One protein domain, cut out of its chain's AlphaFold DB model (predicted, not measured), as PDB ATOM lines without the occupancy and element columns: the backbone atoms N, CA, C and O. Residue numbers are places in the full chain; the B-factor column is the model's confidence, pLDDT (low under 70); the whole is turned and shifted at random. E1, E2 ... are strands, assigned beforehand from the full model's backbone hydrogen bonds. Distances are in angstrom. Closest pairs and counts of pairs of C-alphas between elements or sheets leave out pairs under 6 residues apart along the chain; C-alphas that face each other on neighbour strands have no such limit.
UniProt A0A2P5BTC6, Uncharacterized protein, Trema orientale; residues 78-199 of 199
ATOM      1  N   PHE A  78       9.274  49.546 -52.586       73.62
ATOM      2  CA  PHE A  78       9.498  49.815 -51.165       73.62
ATOM      3  C   PHE A  78       8.324  50.574 -50.538       73.62
ATOM      4  O   PHE A  78       8.101  50.406 -49.340       73.62
ATOM      5  N   ARG A  79       7.534  51.298 -51.346       67.31
ATOM      6  CA  ARG A  79       6.337  52.042 -50.917       67.31
ATOM      7  C   ARG A  79       5.093  51.163 -50.740       67.31
ATOM      8  O   ARG A  79       4.146  51.574 -50.086       67.31
ATOM      9  N   ARG A  80       5.076  49.952 -51.311       59.34
ATOM     10  CA  ARG A  80       3.926  49.035 -51.226       59.34
ATOM     11  C   ARG A  80       3.984  48.196 -49.937       59.34
ATOM     12  O   ARG A  80       4.976  47.499 -49.702       59.34
ATOM     13  N   GLY A  81       2.919  48.235 -49.130       57.22
ATOM     14  CA  GLY A  81       2.714  47.394 -47.937       57.22
ATOM     15  C   GLY A  81       2.326  48.168 -46.667       57.22
ATOM     16  O   GLY A  81       2.230  49.390 -46.686       57.22
ATOM     17  N   ARG A  82       2.106  47.444 -45.555       56.22
ATOM     18  CA  ARG A  82       1.918  48.034 -44.211       56.22
ATOM     19  C   ARG A  82       3.129  48.906 -43.826       56.22
ATOM     20  O   ARG A  82       4.221  48.612 -44.329       56.22
ATOM     21  N   PRO A  83       2.968  49.900 -42.925       55.97
ATOM     22  CA  PRO A  83       4.067  50.729 -42.442       55.97
ATOM     23  C   PRO A  83       5.258  49.853 -42.072       55.97
ATOM     24  O   PRO A  83       5.163  48.930 -41.259       55.97
ATOM     25  N   VAL A  84       6.365  50.071 -42.767       57.69
ATOM     26  CA  VAL A  84       7.585  49.320 -42.522       57.69
ATOM     27  C   VAL A  84       8.170  49.912 -41.253       57.69
ATOM     28  O   VAL A  84       8.472  51.100 -41.221       57.69
ATOM     29  N   HIS A  85       8.297  49.115 -40.192       65.25
ATOM     30  CA  HIS A  85       9.034  49.563 -39.012       65.25
ATOM     31  C   HIS A  85      10.431  50.020 -39.444       65.25
ATOM     32  O   HIS A  85      11.086  49.304 -40.205       65.25
ATOM     33  N   ILE A  86      10.876  51.180 -38.952       64.62
ATOM     34  CA  ILE A  86      12.161  51.812 -39.307       64.62
ATOM     35  C   ILE A  86      13.342  50.829 -39.240       64.62
ATOM     36  O   ILE A  86      14.186  50.802 -40.124       64.62
ATOM     37  N   PHE A  87      13.295  49.907 -38.280       69.31
ATOM     38  CA  PHE A  87      14.237  48.808 -38.058       69.31
ATOM     39  C   PHE A  87      14.423  47.832 -39.233       69.31
ATOM     40  O   PHE A  87      15.359  47.037 -39.241       69.31
ATOM     41  N   ARG A  88      13.519  47.831 -40.219       80.12
ATOM     42  CA  ARG A  88      13.544  46.892 -41.348       80.12
ATOM     43  C   ARG A  88      14.125  47.479 -42.619       80.12
ATOM     44  O   ARG A  88      14.225  46.733 -43.589       80.12
ATOM     45  N   VAL A  89      14.466  48.765 -42.641       86.94
ATOM     46  CA  VAL A  89      15.100  49.420 -43.787       86.94
ATOM     47  C   VAL A  89      16.450  49.956 -43.351       86.94
ATOM     48  O   VAL A  89      16.541  50.636 -42.337       86.94
ATOM     49  N   ASN A  90      17.495  49.668 -44.120       90.12
ATOM     50  CA  ASN A  90      18.830  50.188 -43.846       90.12
ATOM     51  C   ASN A  90      19.494  50.649 -45.146       90.12
ATOM     52  O   ASN A  90      19.299  50.039 -46.206       90.12
ATOM     53  N   LEU A  91      20.258  51.731 -45.041       92.19
ATOM     54  CA  LEU A  91      21.033  52.345 -46.103       92.19
ATOM     55  C   LEU A  91      22.528  52.099 -45.866       92.19
ATOM     56  O   LEU A  91      23.033  52.319 -44.772       92.19
ATOM     57  N   GLY A  92      23.245  51.676 -46.903       93.69
ATOM     58  CA  GLY A  92      24.670  51.363 -46.833       93.69
ATOM     59  C   GLY A  92      25.421  51.712 -48.103       93.69
ATOM     60  O   GLY A  92      24.820  52.075 -49.111       93.69
ATOM     61  N   VAL A  93      26.740  51.547 -48.064       93.44
ATOM     62  CA  VAL A  93      27.616  51.714 -49.229       93.44
ATOM     63  C   VAL A  93      28.428  50.441 -49.424       93.44
ATOM     64  O   VAL A  93      29.022  49.920 -48.483       93.44
ATOM     65  N   VAL A  94      28.444  49.934 -50.654       93.94
ATOM     66  CA  VAL A  94      29.215  48.757 -51.061       93.94
ATOM     67  C   VAL A  94      29.919  49.079 -52.366       93.94
ATOM     68  O   VAL A  94      29.265  49.423 -53.345       93.94
ATOM     69  N   ARG A  95      31.252  48.953 -52.391       93.31
ATOM     70  CA  ARG A  95      32.095  49.224 -53.569       93.31
ATOM     71  C   ARG A  95      31.785  50.585 -54.212       93.31
ATOM     72  O   ARG A  95      31.651  50.689 -55.425       93.31
ATOM     73  N   GLY A  96      31.610  51.611 -53.377       91.31
ATOM     74  CA  GLY A  96      31.298  52.974 -53.826       91.31
ATOM     75  C   GLY A  96      29.879  53.168 -54.370       91.31
ATOM     76  O   GLY A  96      29.595  54.202 -54.970       91.31
ATOM     77  N   LYS A  97      28.975  52.200 -54.177       92.06
ATOM     78  CA  LYS A  97      27.574  52.289 -54.598       92.06
ATOM     79  C   LYS A  97      26.628  52.240 -53.411       92.06
ATOM     80  O   LYS A  97      26.823  51.469 -52.469       92.06
ATOM     81  N   LEU A  98      25.587  53.065 -53.464       93.44
ATOM     82  CA  LEU A  98      24.579  53.147 -52.414       93.44
ATOM     83  C   LEU A  98      23.646  51.933 -52.492       93.44
ATOM     84  O   LEU A  98      23.146  51.593 -53.564       93.44
ATOM     85  N   ARG A  99      23.384  51.286 -51.356       94.31
ATOM     86  CA  ARG A  99      22.485  50.137 -51.249       94.31
ATOM     87  C   ARG A  99      21.400  50.357 -50.222       94.31
ATOM     88  O   ARG A  99      21.658  50.813 -49.115       94.31
ATOM     89  N   LEU A 100      20.194  49.950 -50.584       92.88
ATOM     90  CA  LEU A 100      19.016  50.002 -49.742       92.88
ATOM     91  C   LEU A 100      18.527  48.577 -49.485       92.88
ATOM     92  O   LEU A 100      18.202  47.841 -50.418       92.88
ATOM     93  N   SER A 101      18.461  48.191 -48.216       91.50
ATOM     94  CA  SER A 101      17.879  46.917 -47.792       91.50
ATOM     95  C   SER A 101      16.476  47.116 -47.238       91.50
ATOM     96  O   SER A 101      16.171  48.150 -46.645       91.50
ATOM     97  N   LYS A 102      15.618  46.110 -47.414       89.19
ATOM     98  CA  LYS A 102      14.329  46.017 -46.733       89.19
ATOM     99  C   LYS A 102      14.002  44.579 -46.372       89.19
ATOM    100  O   LYS A 102      13.988  43.708 -47.242       89.19
ATOM    101  N   PHE A 103      13.645  44.362 -45.111       85.69
ATOM    102  CA  PHE A 103      12.988  43.142 -44.668       85.69
ATOM    103  C   PHE A 103      11.467  43.253 -44.824       85.69
ATOM    104  O   PHE A 103      10.811  44.139 -44.268       85.69
ATOM    105  N   CYS A 104      10.890  42.304 -45.551       82.06
ATOM    106  CA  CYS A 104       9.455  42.124 -45.722       82.06
ATOM    107  C   CYS A 104       9.006  40.815 -45.066       82.06
ATOM    108  O   CYS A 104       9.770  39.858 -44.976       82.06
ATOM    109  N   ARG A 105       7.735  40.733 -44.661       77.75
ATOM    110  CA  ARG A 105       7.139  39.448 -44.275       77.75
ATOM    111  C   ARG A 105       6.941  38.602 -45.538       77.75
ATOM    112  O   ARG A 105       6.334  39.080 -46.493       77.75
ATOM    113  N   ALA A 106       7.456  37.376 -45.548       75.19
ATOM    114  CA  ALA A 106       7.166  36.396 -46.591       75.19
ATOM    115  C   ALA A 106       5.882  35.614 -46.248       75.19
ATOM    116  O   ALA A 106       5.404  35.640 -45.108       75.19
ATOM    117  N   LYS A 107       5.304  34.909 -47.229       68.31
ATOM    118  CA  LYS A 107       4.232  33.933 -46.961       68.31
ATOM    119  C   LYS A 107       4.810  32.772 -46.125       68.31
ATOM    120  O   LYS A 107       5.991  32.471 -46.254       68.31
ATOM    121  N   LYS A 108       3.989  32.135 -45.276       65.12
ATOM    122  CA  LYS A 108       4.377  30.993 -44.411       65.12
ATOM    123  C   LYS A 108       5.531  31.295 -43.431       65.12
ATOM    124  O   LYS A 108       6.528  30.593 -43.379       65.12
ATOM    125  N   ASN A 109       5.380  32.350 -42.629       65.81
ATOM    126  CA  ASN A 109       6.261  32.700 -41.501       65.81
ATOM    127  C   ASN A 109       7.714  33.112 -41.811       65.81
ATOM    128  O   ASN A 109       8.390  33.519 -40.877       65.81
ATOM    129  N   GLY A 110       8.182  33.121 -43.061       73.31
ATOM    130  CA  GLY A 110       9.523  33.615 -43.411       73.31
ATOM    131  C   GLY A 110       9.673  35.145 -43.424       73.31
ATOM    132  O   GLY A 110       8.698  35.906 -43.411       73.31
ATOM    133  N   LEU A 111      10.920  35.604 -43.512       79.69
ATOM    134  CA  LEU A 111      11.284  36.985 -43.839       79.69
ATOM    135  C   LEU A 111      11.924  37.021 -45.224       79.69
ATOM    136  O   LEU A 111      12.654  36.114 -45.588       79.69
ATOM    137  N   ARG A 112      11.664  38.064 -46.006       84.69
ATOM    138  CA  ARG A 112      12.278  38.269 -47.321       84.69
ATOM    139  C   ARG A 112      13.153  39.510 -47.263       84.69
ATOM    140  O   ARG A 112      12.636  40.592 -46.981       84.69
ATOM    141  N   LEU A 113      14.450  39.350 -47.491       87.88
ATOM    142  CA  LEU A 113      15.423  40.427 -47.575       87.88
ATOM    143  C   LEU A 113      15.586  40.840 -49.032       87.88
ATOM    144  O   LEU A 113      16.087  40.073 -49.847       87.88
ATOM    145  N   ARG A 114      15.214  42.079 -49.341       90.38
ATOM    146  CA  ARG A 114      15.482  42.688 -50.643       90.38
ATOM    147  C   ARG A 114      16.574  43.719 -50.514       90.38
ATOM    148  O   ARG A 114      16.463  44.611 -49.676       90.38
ATOM    149  N   ILE A 115      17.580  43.625 -51.372       92.06
ATOM    150  CA  ILE A 115      18.667  44.597 -51.457       92.06
ATOM    151  C   ILE A 115      18.653  45.188 -52.852       92.06
ATOM    152  O   ILE A 115      18.717  44.465 -53.849       92.06
ATOM    153  N   ARG A 116      18.571  46.512 -52.913       93.50
ATOM    154  CA  ARG A 116      18.693  47.271 -54.148       93.50
ATOM    155  C   ARG A 116      19.933  48.137 -54.113       93.50
ATOM    156  O   ARG A 116      20.323  48.608 -53.052       93.50
ATOM    157  N   GLU A 117      20.523  48.342 -55.271       94.31
ATOM    158  CA  GLU A 117      21.666  49.218 -55.475       94.31
ATOM    159  C   GLU A 117      21.236  50.367 -56.379       94.31
ATOM    160  O   GLU A 117      20.485  50.157 -57.334       94.31
ATOM    161  N   LEU A 118      21.646  51.577 -56.017       92.44
ATOM    162  CA  LEU A 118      21.377  52.773 -56.794       92.44
ATOM    163  C   LEU A 118      22.501  52.961 -57.803       92.44
ATOM    164  O   LEU A 118      23.662  53.115 -57.417       92.44
ATOM    165  N   ASP A 119      22.132  52.990 -59.075       87.81
ATOM    166  CA  ASP A 119      23.001  53.471 -60.133       87.81
ATOM    167  C   ASP A 119      22.716  54.955 -60.358       87.81
ATOM    168  O   ASP A 119      21.599  55.336 -60.724       87.81
ATOM    169  N   ILE A 120      23.701  55.797 -60.049       77.38
ATOM    170  CA  ILE A 120      23.597  57.243 -60.232       77.38
ATOM    171  C   ILE A 120      24.372  57.589 -61.493       77.38
ATOM    172  O   ILE A 120      25.605  57.582 -61.489       77.38
ATOM    173  N   ASN A 121      23.657  57.959 -62.551       68.25
ATOM    174  CA  ASN A 121      24.294  58.527 -63.721       68.25
ATOM    175  C   ASN A 121      24.492  60.032 -63.489       68.25
ATOM    176  O   ASN A 121      23.615  60.848 -63.748       68.25
ATOM    177  N   PHE A 122      25.645  60.410 -62.933       57.66
ATOM    178  CA  PHE A 122      25.950  61.807 -62.582       57.66
ATOM    179  C   PHE A 122      26.072  62.751 -63.790       57.66
ATOM    180  O   PHE A 122      26.267  63.949 -63.594       57.66
ATOM    181  N   LYS A 123      25.989  62.230 -65.021       53.03
ATOM    182  CA  LYS A 123      26.101  63.025 -66.249       53.03
ATOM    183  C   LYS A 123      24.861  63.875 -66.527       53.03
ATOM    184  O   LYS A 123      25.011  64.957 -67.078       53.03
ATOM    185  N   ASP A 124      23.686  63.440 -66.073       50.53
ATOM    186  CA  ASP A 124      22.441  64.170 -66.290       50.53
ATOM    187  C   ASP A 124      21.975  64.838 -64.998       50.53
ATOM    188  O   ASP A 124      21.575  64.195 -64.019       50.53
ATOM    189  N   VAL A 125      22.025  66.171 -64.998       46.56
ATOM    190  CA  VAL A 125      21.510  67.042 -63.935       46.56
ATOM    191  C   VAL A 125      19.981  66.946 -63.930       46.56
ATOM    192  O   VAL A 125      19.276  67.809 -64.430       46.56
ATOM    193  N   GLY A 126      19.456  65.837 -63.416       54.12
ATOM    194  CA  GLY A 126      18.024  65.549 -63.445       54.12
ATOM    195  C   GLY A 126      17.681  64.075 -63.281       54.12
ATOM    196  O   GLY A 126      16.580  63.779 -62.823       54.12
ATOM    197  N   ASP A 127      18.613  63.156 -63.560       64.19
ATOM    198  CA  ASP A 127      18.343  61.728 -63.392       64.19
ATOM    199  C   ASP A 127      18.192  61.397 -61.887       64.19
ATOM    200  O   ASP A 127      19.097  61.685 -61.077       64.19
ATOM    201  N   PRO A 128      17.038  60.846 -61.456       64.38
ATOM    202  CA  PRO A 128      16.843  60.370 -60.089       64.38
ATOM    203  C   PRO A 128      17.708  59.144 -59.746       64.38
ATOM    204  O   PRO A 128      17.762  58.765 -58.571       64.38
ATOM    205  N   GLY A 129      18.388  58.552 -60.730       77.62
ATOM    206  CA  GLY A 129      19.110  57.296 -60.613       77.62
ATOM    207  C   GLY A 129      18.158  56.103 -60.652       77.62
ATOM    208  O   GLY A 129      16.974  56.193 -60.310       77.62
ATOM    209  N   THR A 130      18.682  54.950 -61.062       87.00
ATOM    210  CA  THR A 130      17.890  53.722 -61.201       87.00
ATOM    211  C   THR A 130      18.235  52.726 -60.102       87.00
ATOM    212  O   THR A 130      19.399  52.473 -59.802       87.00
ATOM    213  N   TRP A 131      17.207  52.138 -59.484       91.38
ATOM    214  CA  TRP A 131      17.370  51.126 -58.439       91.38
ATOM    215  C   TRP A 131      17.301  49.705 -58.995       91.38
ATOM    216  O   TRP A 131      16.208  49.175 -59.230       91.38
ATOM    217  N   SER A 132      18.443  49.035 -59.062       92.25
ATOM    218  CA  SER A 132      18.549  47.638 -59.491       92.25
ATOM    219  C   SER A 132      18.386  46.685 -58.309       92.25
ATOM    220  O   SER A 132      18.925  46.928 -57.231       92.25
ATOM    221  N   LEU A 133      17.618  45.604 -58.473       92.19
ATOM    222  CA  LEU A 133      17.514  44.540 -57.468       92.19
ATOM    223  C   LEU A 133      18.749  43.648 -57.557       92.19
ATOM    224  O   LEU A 133      18.976  43.047 -58.598       92.19
ATOM    225  N   ILE A 134      19.524  43.578 -56.477       92.94
ATOM    226  CA  ILE A 134      20.772  42.803 -56.441       92.94
ATOM    227  C   ILE A 134      20.579  41.484 -55.700       92.94
ATOM    228  O   ILE A 134      21.101  40.464 -56.126       92.94
ATOM    229  N   HIS A 135      19.808  41.500 -54.609       90.19
ATOM    230  CA  HIS A 135      19.510  40.300 -53.825       90.19
ATOM    231  C   HIS A 135      18.039  40.259 -53.440       90.19
ATOM    232  O   HIS A 135      17.464  41.291 -53.072       90.19
ATOM    233  N   ASP A 136      17.449  39.066 -53.470       89.62
ATOM    234  CA  ASP A 136      16.069  38.835 -53.052       89.62
ATOM    235  C   ASP A 136      15.909  37.517 -52.284       89.62
ATOM    236  O   ASP A 136      15.282  36.571 -52.737       89.62
ATOM    237  N   VAL A 137      16.472  37.476 -51.081       85.12
ATOM    238  CA  VAL A 137      16.654  36.237 -50.322       85.12
ATOM    239  C   VAL A 137      15.494  35.990 -49.363       85.12
ATOM    240  O   VAL A 137      15.068  36.888 -48.629       85.12
ATOM    241  N   ILE A 138      15.011  34.750 -49.301       83.81
ATOM    242  CA  ILE A 138      14.062  34.304 -48.277       83.81
ATOM    243  C   ILE A 138      14.830  33.686 -47.106       83.81
ATOM    244  O   ILE A 138      15.593  32.739 -47.252       83.81
ATOM    245  N   VAL A 139      14.593  34.226 -45.916       74.31
ATOM    246  CA  VAL A 139      15.082  33.719 -44.640       74.31
ATOM    247  C   VAL A 139      13.955  32.941 -43.972       74.31
ATOM    248  O   VAL A 139      12.946  33.511 -43.539       74.31
ATOM    249  N   GLU A 140      14.125  31.627 -43.885       72.75
ATOM    250  CA  GLU A 140      13.194  30.762 -43.171       72.75
ATOM    251  C   GLU A 140      13.225  31.043 -41.667       72.75
ATOM    252  O   GLU A 140      14.275  31.146 -41.023       72.75
ATOM    253  N   LYS A 141      12.036  31.164 -41.081       66.75
ATOM    254  CA  LYS A 141      11.884  31.439 -39.658       66.75
ATOM    255  C   LYS A 141      11.958  30.132 -38.875       66.75
ATOM    256  O   LYS A 141      10.959  29.440 -38.738       66.75
ATOM    257  N   ARG A 142      13.137  29.818 -38.329       61.22
ATOM    258  CA  ARG A 142      13.317  28.677 -37.410       61.22
ATOM    259  C   ARG A 142      12.841  28.957 -35.974       61.22
ATOM    260  O   ARG A 142      12.566  28.016 -35.244       61.22
ATOM    261  N   ARG A 143      12.740  30.229 -35.554       63.19
ATOM    262  CA  ARG A 143      12.285  30.655 -34.210       63.19
ATOM    263  C   ARG A 143      11.426  31.917 -34.266       63.19
ATOM    264  O   ARG A 143      11.472  32.658 -35.245       63.19
ATOM    265  N   SER A 144      10.668  32.192 -33.205       63.47
ATOM    266  CA  SER A 144       9.858  33.406 -33.029       63.47
ATOM    267  C   SER A 144      10.708  34.675 -32.872       63.47
ATOM    268  O   SER A 144      10.786  35.251 -31.798       63.47
ATOM    269  N   TYR A 145      11.341  35.134 -33.955       67.25
ATOM    270  CA  TYR A 145      11.995  36.444 -34.002       67.25
ATOM    271  C   TYR A 145      10.953  37.553 -33.836       67.25
ATOM    272  O   TYR A 145       9.949  37.562 -34.561       67.25
ATOM    273  N   TRP A 146      11.209  38.482 -32.917       66.06
ATOM    274  CA  TRP A 146      10.410  39.694 -32.744       66.06
ATOM    275  C   TRP A 146      10.757  40.725 -33.816       66.06
ATOM    276  O   TRP A 146       9.883  41.230 -34.525       66.06
ATOM    277  N   ALA A 147      12.055  40.964 -34.008       72.00
ATOM    278  CA  ALA A 147      12.562  41.875 -35.020       72.00
ATOM    279  C   ALA A 147      13.835  41.327 -35.665       72.00
ATOM    280  O   ALA A 147      14.652  40.685 -35.013       72.00
ATOM    281  N   VAL A 148      13.993  41.601 -36.958       78.12
ATOM    282  CA  VAL A 148      15.230  41.381 -37.708       78.12
ATOM    283  C   VAL A 148      15.473  42.636 -38.526       78.12
ATOM    284  O   VAL A 148      14.539  43.140 -39.162       78.12
ATOM    285  N   GLY A 149      16.705  43.124 -38.499       81.94
ATOM    286  CA  GLY A 149      17.123  44.300 -39.245       81.94
ATOM    287  C   GLY A 149      18.542  44.141 -39.765       81.94
ATOM    288  O   GLY A 149      19.336  43.369 -39.226       81.94
ATOM    289  N   VAL A 150      18.854  44.858 -40.839       85.94
ATOM    290  CA  VAL A 150      20.239  45.012 -41.295       85.94
ATOM    291  C   VAL A 150      20.910  46.038 -40.382       85.94
ATOM    292  O   VAL A 150      20.303  47.060 -40.073       85.94
ATOM    293  N   ILE A 151      22.141  45.761 -39.957       86.62
ATOM    294  CA  ILE A 151      23.016  46.697 -39.238       86.62
ATOM    295  C   ILE A 151      23.859  47.466 -40.254       86.62
ATOM    296  O   ILE A 151      23.874  48.693 -40.259       86.62
ATOM    297  N   SER A 152      24.557  46.732 -41.121       88.69
ATOM    298  CA  SER A 152      25.484  47.292 -42.099       88.69
ATOM    299  C   SER A 152      25.752  46.311 -43.242       88.69
ATOM    300  O   SER A 152      25.448  45.116 -43.171       88.69
ATOM    301  N   PHE A 153      26.344  46.825 -44.314       91.50
ATOM    302  CA  PHE A 153      26.830  46.034 -45.439       91.50
ATOM    303  C   PHE A 153      28.351  45.945 -45.378       91.50
ATOM    304  O   PHE A 153      29.009  46.880 -44.919       91.50
ATOM    305  N   HIS A 154      28.929  44.852 -45.875       90.88
ATOM    306  CA  HIS A 154      30.379  44.779 -45.998       90.88
ATOM    307  C   HIS A 154      30.860  45.717 -47.119       90.88
ATOM    308  O   HIS A 154      30.424  45.565 -48.264       90.88
ATOM    309  N   PRO A 155      31.811  46.631 -46.854       89.94
ATOM    310  CA  PRO A 155      32.164  47.691 -47.800       89.94
ATOM    311  C   PRO A 155      32.716  47.145 -49.124       89.94
ATOM    312  O   PRO A 155      32.400  47.665 -50.190       89.94
ATOM    313  N   ASN A 156      33.481  46.048 -49.078       92.06
ATOM    314  CA  ASN A 156      34.147  45.476 -50.261       92.06
ATOM    315  C   ASN A 156      33.482  44.203 -50.817       92.06
ATOM    316  O   ASN A 156      33.829  43.739 -51.908       92.06
ATOM    317  N   ASN A 157      32.517  43.627 -50.096       89.62
ATOM    318  CA  ASN A 157      31.916  42.343 -50.438       89.62
ATOM    319  C   ASN A 157      30.403  42.511 -50.514       89.62
ATOM    320  O   ASN A 157      29.701  42.452 -49.509       89.62
ATOM    321  N   GLY A 158      29.897  42.694 -51.733       88.56
ATOM    322  CA  GLY A 158      28.470  42.892 -51.965       88.56
ATOM    323  C   GLY A 158      27.596  41.681 -51.673       88.56
ATOM    324  O   GLY A 158      26.376  41.785 -51.800       88.56
ATOM    325  N   ASN A 159      28.203  40.577 -51.259       89.50
ATOM    326  CA  ASN A 159      27.526  39.368 -50.855       89.50
ATOM    327  C   ASN A 159      27.560  39.160 -49.339       89.50
ATOM    328  O   ASN A 159      27.186  38.089 -48.891       89.50
ATOM    329  N   VAL A 160      27.992  40.137 -48.535       87.06
ATOM    330  CA  VAL A 160      27.991  40.029 -47.069       87.06
ATOM    331  C   VAL A 160      27.158  41.151 -46.459       87.06
ATOM    332  O   VAL A 160      27.398  42.335 -46.709       87.06
ATOM    333  N   VAL A 161      26.187  40.769 -45.629       87.75
ATOM    334  CA  VAL A 161      25.335  41.691 -44.870       87.75
ATOM    335  C   VAL A 161      25.346  41.299 -43.400       87.75
ATOM    336  O   VAL A 161      25.214  40.122 -43.060       87.75
ATOM    337  N   PHE A 162      25.495  42.292 -42.531       87.06
ATOM    338  CA  PHE A 162      25.420  42.125 -41.088       87.06
ATOM    339  C   PHE A 162      24.013  42.479 -40.624       87.06
ATOM    340  O   PHE A 162      23.494  43.547 -40.948       87.06
ATOM    341  N   CYS A 163      23.395  41.591 -39.861       86.50
ATOM    342  CA  CYS A 163      22.038  41.731 -39.362       86.50
ATOM    343  C   CYS A 163      22.010  41.558 -37.842       86.50
ATOM    344  O   CYS A 163      22.867  40.899 -37.257       86.50
ATOM    345  N   TYR A 164      20.988  42.117 -37.206       81.12
ATOM    346  CA  TYR A 164      20.641  41.810 -35.825       81.12
ATOM    347  C   TYR A 164      19.305  41.082 -35.789       81.12
ATOM    348  O   TYR A 164      18.446  41.264 -36.662       81.12
ATOM    349  N   VAL A 165      19.132  40.258 -34.764       76.44
ATOM    350  CA  VAL A 165      17.880  39.566 -34.483       76.44
ATOM    351  C   VAL A 165      17.542  39.789 -33.022       76.44
ATOM    352  O   VAL A 165      18.344  39.464 -32.155       76.44
ATOM    353  N   ILE A 166      16.341  40.304 -32.769       72.25
ATOM    354  CA  ILE A 166      15.772  40.406 -31.427       72.25
ATOM    355  C   ILE A 166      14.916  39.165 -31.192       72.25
ATOM    356  O   ILE A 166      13.939  38.910 -31.916       72.25
ATOM    357  N   LEU A 167      15.302  38.390 -30.184       69.00
ATOM    358  CA  LEU A 167      14.580  37.217 -29.707       69.00
ATOM    359  C   LEU A 167      13.737  37.615 -28.495       69.00
ATOM    360  O   LEU A 167      14.212  38.326 -27.620       69.00
ATOM    361  N   ILE A 168      12.490  37.148 -28.432       60.44
ATOM    362  CA  ILE A 168      11.754  37.145 -27.166       60.44
ATOM    363  C   ILE A 168      11.983  35.772 -26.553       60.44
ATOM    364  O   ILE A 168      11.493  34.770 -27.075       60.44
ATOM    365  N   PHE A 169      12.740  35.741 -25.465       55.41
ATOM    366  CA  PHE A 169      12.717  34.636 -24.520       55.41
ATOM    367  C   PHE A 169      11.852  35.077 -23.338       55.41
ATOM    368  O   PHE A 169      12.014  36.195 -22.848       55.41
ATOM    369  N   GLY A 170      10.909  34.235 -22.909       45.44
ATOM    370  CA  GLY A 170      10.399  34.346 -21.543       45.44
ATOM    371  C   GLY A 170      11.580  34.079 -20.610       45.44
ATOM    372  O   GLY A 170      12.245  33.063 -20.785       45.44
ATOM    373  N   ASP A 171      11.867  35.029 -19.722       43.28
ATOM    374  CA  ASP A 171      13.050  35.138 -18.858       43.28
ATOM    375  C   ASP A 171      14.405  35.338 -19.573       43.28
ATOM    376  O   ASP A 171      15.063  34.430 -20.084       43.28
ATOM    377  N   LEU A 172      14.839  36.603 -19.580       37.59
ATOM    378  CA  LEU A 172      16.087  37.098 -20.155       37.59
ATOM    379  C   LEU A 172      17.299  36.721 -19.283       37.59
ATOM    380  O   LEU A 172      17.661  37.440 -18.355       37.59
ATOM    381  N   ARG A 173      18.006  35.648 -19.649       32.06
ATOM    382  CA  ARG A 173      19.461  35.562 -19.435       32.06
ATOM    383  C   ARG A 173      20.159  35.966 -20.732       32.06
ATOM    384  O   ARG A 173      20.184  35.204 -21.693       32.06
ATOM    385  N   LEU A 174      20.698  37.185 -20.753       34.59
ATOM    386  CA  LEU A 174      21.578  37.690 -21.811       34.59
ATOM    387  C   LEU A 174      22.916  36.937 -21.749       34.59
ATOM    388  O   LEU A 174      23.864  37.374 -21.101       34.59
ATOM    389  N   GLU A 175      22.993  35.778 -22.401       35.41
ATOM    390  CA  GLU A 175      24.289  35.200 -22.746       35.41
ATOM    391  C   GLU A 175      24.910  36.002 -23.896       35.41
ATOM    392  O   GLU A 175      24.237  36.380 -24.854       35.41
ATOM    393  N   GLN A 176      26.206  36.278 -23.764       35.69
ATOM    394  CA  GLN A 176      27.024  37.126 -24.633       35.69
ATOM    395  C   GLN A 176      26.679  37.024 -26.131       35.69
ATOM    396  O   GLN A 176      26.597  35.934 -26.705       35.69
ATOM    397  N   THR A 177      26.576  38.184 -26.789       39.59
ATOM    398  CA  THR A 177      26.392  38.332 -28.240       39.59
ATOM    399  C   THR A 177      27.496  37.608 -29.014       39.59
ATOM    400  O   THR A 177      28.566  38.151 -29.275       39.59
ATOM    401  N   LYS A 178      27.242  36.360 -29.416       42.75
ATOM    402  CA  LYS A 178      28.138  35.599 -30.292       42.75
ATOM    403  C   LYS A 178      27.683  35.768 -31.737       42.75
ATOM    404  O   LYS A 178      26.609  35.298 -32.109       42.75
ATOM    405  N   MET A 179      28.509  36.414 -32.560       40.94
ATOM    406  CA  MET A 179      28.311  36.464 -34.013       40.94
ATOM    407  C   MET A 179      28.290  35.034 -34.562       40.94
ATOM    408  O   MET A 179      29.258  34.289 -34.405       40.94
ATOM    409  N   ARG A 180      27.187  34.632 -35.198       49.12
ATOM    410  CA  ARG A 180      27.087  33.331 -35.873       49.12
ATOM    411  C   ARG A 180      26.812  33.546 -37.354       49.12
ATOM    412  O   ARG A 180      25.879  34.253 -37.736       49.12
ATOM    413  N   LYS A 181      27.611  32.894 -38.198       48.41
ATOM    414  CA  LYS A 181      27.283  32.713 -39.611       48.41
ATOM    415  C   LYS A 181      26.123  31.730 -39.680       48.41
ATOM    416  O   LYS A 181      26.303  30.561 -39.355       48.41
ATOM    417  N   LEU A 182      24.932  32.208 -40.028       46.22
ATOM    418  CA  LEU A 182      23.751  31.346 -40.017       46.22
ATOM    419  C   LEU A 182      23.692  30.450 -41.247       46.22
ATOM    420  O   LEU A 182      23.348  29.283 -41.100       46.22
ATOM    421  N   THR A 183      24.035  30.955 -42.437       44.91
ATOM    422  CA  THR A 183      24.015  30.161 -43.676       44.91
ATOM    423  C   THR A 183      24.896  30.798 -44.774       44.91
ATOM    424  O   THR A 183      25.274  31.972 -44.683       44.91
ATOM    425  N   ASN A 184      25.211  30.033 -45.826       44.44
ATOM    426  CA  ASN A 184      25.398  30.582 -47.173       44.44
ATOM    427  C   ASN A 184      24.034  30.454 -47.873       44.44
ATOM    428  O   ASN A 184      23.534  29.337 -47.990       44.44
ATOM    429  N   PHE A 185      23.422  31.547 -48.327       42.88
ATOM    430  CA  PHE A 185      22.227  31.453 -49.165       42.88
ATOM    431  C   PHE A 185      22.667  31.260 -50.615       42.88
ATOM    432  O   PHE A 185      23.352  32.125 -51.157       42.88
ATOM    433  N   GLN A 186      22.314  30.128 -51.225       30.89
ATOM    434  CA  GLN A 186      22.385  29.952 -52.675       30.89
ATOM    435  C   GLN A 186      21.050  30.400 -53.280       30.89
ATOM    436  O   GLN A 186      20.019  29.795 -53.008       30.89
ATOM    437  N   GLU A 187      21.073  31.441 -54.110       38.81
ATOM    438  CA  GLU A 187      20.101  31.611 -55.191       38.81
ATOM    439  C   GLU A 187      20.860  31.655 -56.520       38.81
ATOM    440  O   GLU A 187      22.064  31.920 -56.553       38.81
ATOM    441  N   THR A 188      20.135  31.341 -57.591       41.44
ATOM    442  CA  THR A 188      20.514  30.875 -58.937       41.44
ATOM    443  C   THR A 188      21.552  31.679 -59.730       41.44
ATOM    444  O   THR A 188      21.762  31.390 -60.906       41.44
ATOM    445  N   THR A 189      22.269  32.640 -59.142       37.84
ATOM    446  CA  THR A 189      23.477  33.180 -59.787       37.84
ATOM    447  C   THR A 189      24.561  33.716 -58.840       37.84
ATOM    448  O   THR A 189      25.696  33.811 -59.292       37.84
ATOM    449  N   GLN A 190      24.314  34.016 -57.551       40.75
ATOM    450  CA  GLN A 190      25.362  34.436 -56.589       40.75
ATOM    451  C   GLN A 190      24.971  34.135 -55.126       40.75
ATOM    452  O   GLN A 190      23.810  34.260 -54.748       40.75
ATOM    453  N   SER A 191      25.943  33.764 -54.280       48.56
ATOM    454  CA  SER A 191      25.703  33.403 -52.874       48.56
ATOM    455  C   SER A 191      25.774  34.606 -51.921       48.56
ATOM    456  O   SER A 191      26.828  35.235 -51.866       48.56
ATOM    457  N   LEU A 192      24.731  34.878 -51.120       47.81
ATOM    458  CA  LEU A 192      24.720  35.907 -50.061       47.81
ATOM    459  C   LEU A 192      25.025  35.280 -48.686       47.81
ATOM    460  O   LEU A 192      24.414  34.293 -48.278       47.81
ATOM    461  N   GLN A 193      25.946  35.877 -47.938       57.22
ATOM    462  CA  GLN A 193      26.273  35.557 -46.553       57.22
ATOM    463  C   GLN A 193      25.618  36.578 -45.617       57.22
ATOM    464  O   GLN A 193      25.856  37.782 -45.719       57.22
ATOM    465  N   ILE A 194      24.809  36.089 -44.677       58.59
ATOM    466  CA  ILE A 194      24.194  36.909 -43.630       58.59
ATOM    467  C   ILE A 194      24.841  36.544 -42.294       58.59
ATOM    468  O   ILE A 194      24.757  35.401 -41.837       58.59
ATOM    469  N   LEU A 195      25.494  37.523 -41.673       57.47
ATOM    470  CA  LEU A 195      26.087  37.396 -40.346       57.47
ATOM    471  C   LEU A 195      25.131  38.013 -39.335       57.47
ATOM    472  O   LEU A 195      24.749  39.170 -39.494       57.47
ATOM    473  N   ILE A 196      24.720  37.245 -38.325       56.56
ATOM    474  CA  ILE A 196      23.771  37.723 -37.320       56.56
ATOM    475  C   ILE A 196      24.458  37.896 -35.973       56.56
ATOM    476  O   ILE A 196      25.064  36.958 -35.448       56.56
ATOM    477  N   ALA A 197      24.308  39.093 -35.414       45.91
ATOM    478  CA  ALA A 197      24.499  39.351 -33.999       45.91
ATOM    479  C   ALA A 197      23.174  39.071 -33.268       45.91
ATOM    480  O   ALA A 197      22.138  39.656 -33.596       45.91
ATOM    481  N   CYS A 198      23.198  38.140 -32.314       41.41
ATOM    482  CA  CYS A 198      22.069  37.876 -31.424       41.41
ATOM    483  C   CYS A 198      22.240  38.700 -30.143       41.41
ATOM    484  O   CYS A 198      23.282  38.598 -29.493       41.41
ATOM    485  N   SER A 199      21.228  39.489 -29.797       42.78
ATOM    486  CA  SER A 199      21.086  40.173 -28.506       42.78
ATOM    487  C   SER A 199      19.889  39.609 -27.763       42.78
ATOM    488  O   SER A 199      18.835  39.487 -28.437       42.78
TER     489      SER A 199
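Overview. This is residues 78 to 199 of the 199 residues of an uncharacterized protein of Trema orientale (UniProt A0A2P5BTC6). Two strongly twisted sheets of four strands, E1 to E4 and E5 to E8, lie face to face as a sandwich, their strands crossed at 41 degrees. The link E3 to E4 sticks out with residues 122 to 127, while the long loop of residues 168 to 179 reaches out at the opposite end of the long axis. The printed part has 122 residues with eight named strands, E1 to E8 in chain order, and no named helix: the class is all strand. The first sheet has the order E1, E2, E3, E4 and is antiparallel; the second has the order E5, E6, E8, E7 and is mixed. The whole is compact, with a radius of gyration of the C-alphas of 15.8 A, yet elongated in outline, spanning 56 by 32 by 27 A.

Arrangement. E1, residues 89 to 94, E2, residues 97 to 105, E3, residues 111 to 119, and E4, residues 130 to 139, form a meander, each strand the antiparallel neighbour of the one before. E1 and E2 are a hairpin, with N 92 and O 99 2.9 A apart, within hydrogen-bond range. E2 and E3 are a hairpin, with N 102 and O 114 at 2.8 A. E3 and E4 are a hairpin, with N 113 and O 137 at 2.8 A. In the second sheet, E5, residues 145 to 153, and E6, residues 160 to 167, are a hairpin, with N 151 and O 162 at 2.8 A. E8, residues 190 to 198, is parallel to E6, at 37 degrees, with N 163 and O 195 at 2.8 A. E7, residues 180 to 187, and E8 are a hairpin, with N 185 and O 192 at 2.9 A. Between the sheets, the closest C-alphas of E1 and E5 are those of Gly 92 and Phe 153, 5.9 A apart. The closest of E4 and E7 are those of Val 137 and Phe 185, 7.4 A apart. E1 and E8 are apart.

Along the chain. E1 begins at C-alpha 89, (15.100, 49.420, -43.787). E2 measures 26.2 A from first to last C-alpha, E3 26.0 A, E4 26.1 A and E8 25.6 A. E5 begins at C-alpha 145, (11.995, 36.444, -34.002), and E8 ends at C-alpha 198, (22.069, 37.876, -31.424).

Size, cuts and confidence. The C-alphas of Lys 123 and Asp 171 are the two farthest apart, at 56.5 A. The printed part has no cut and ends at the chain's last residue, Ser 199. The link E6 to E7, 12 residues, is long. Mean pLDDT of the printed part is 70.0; 59 residues are under 70, among them residues 167 to 199.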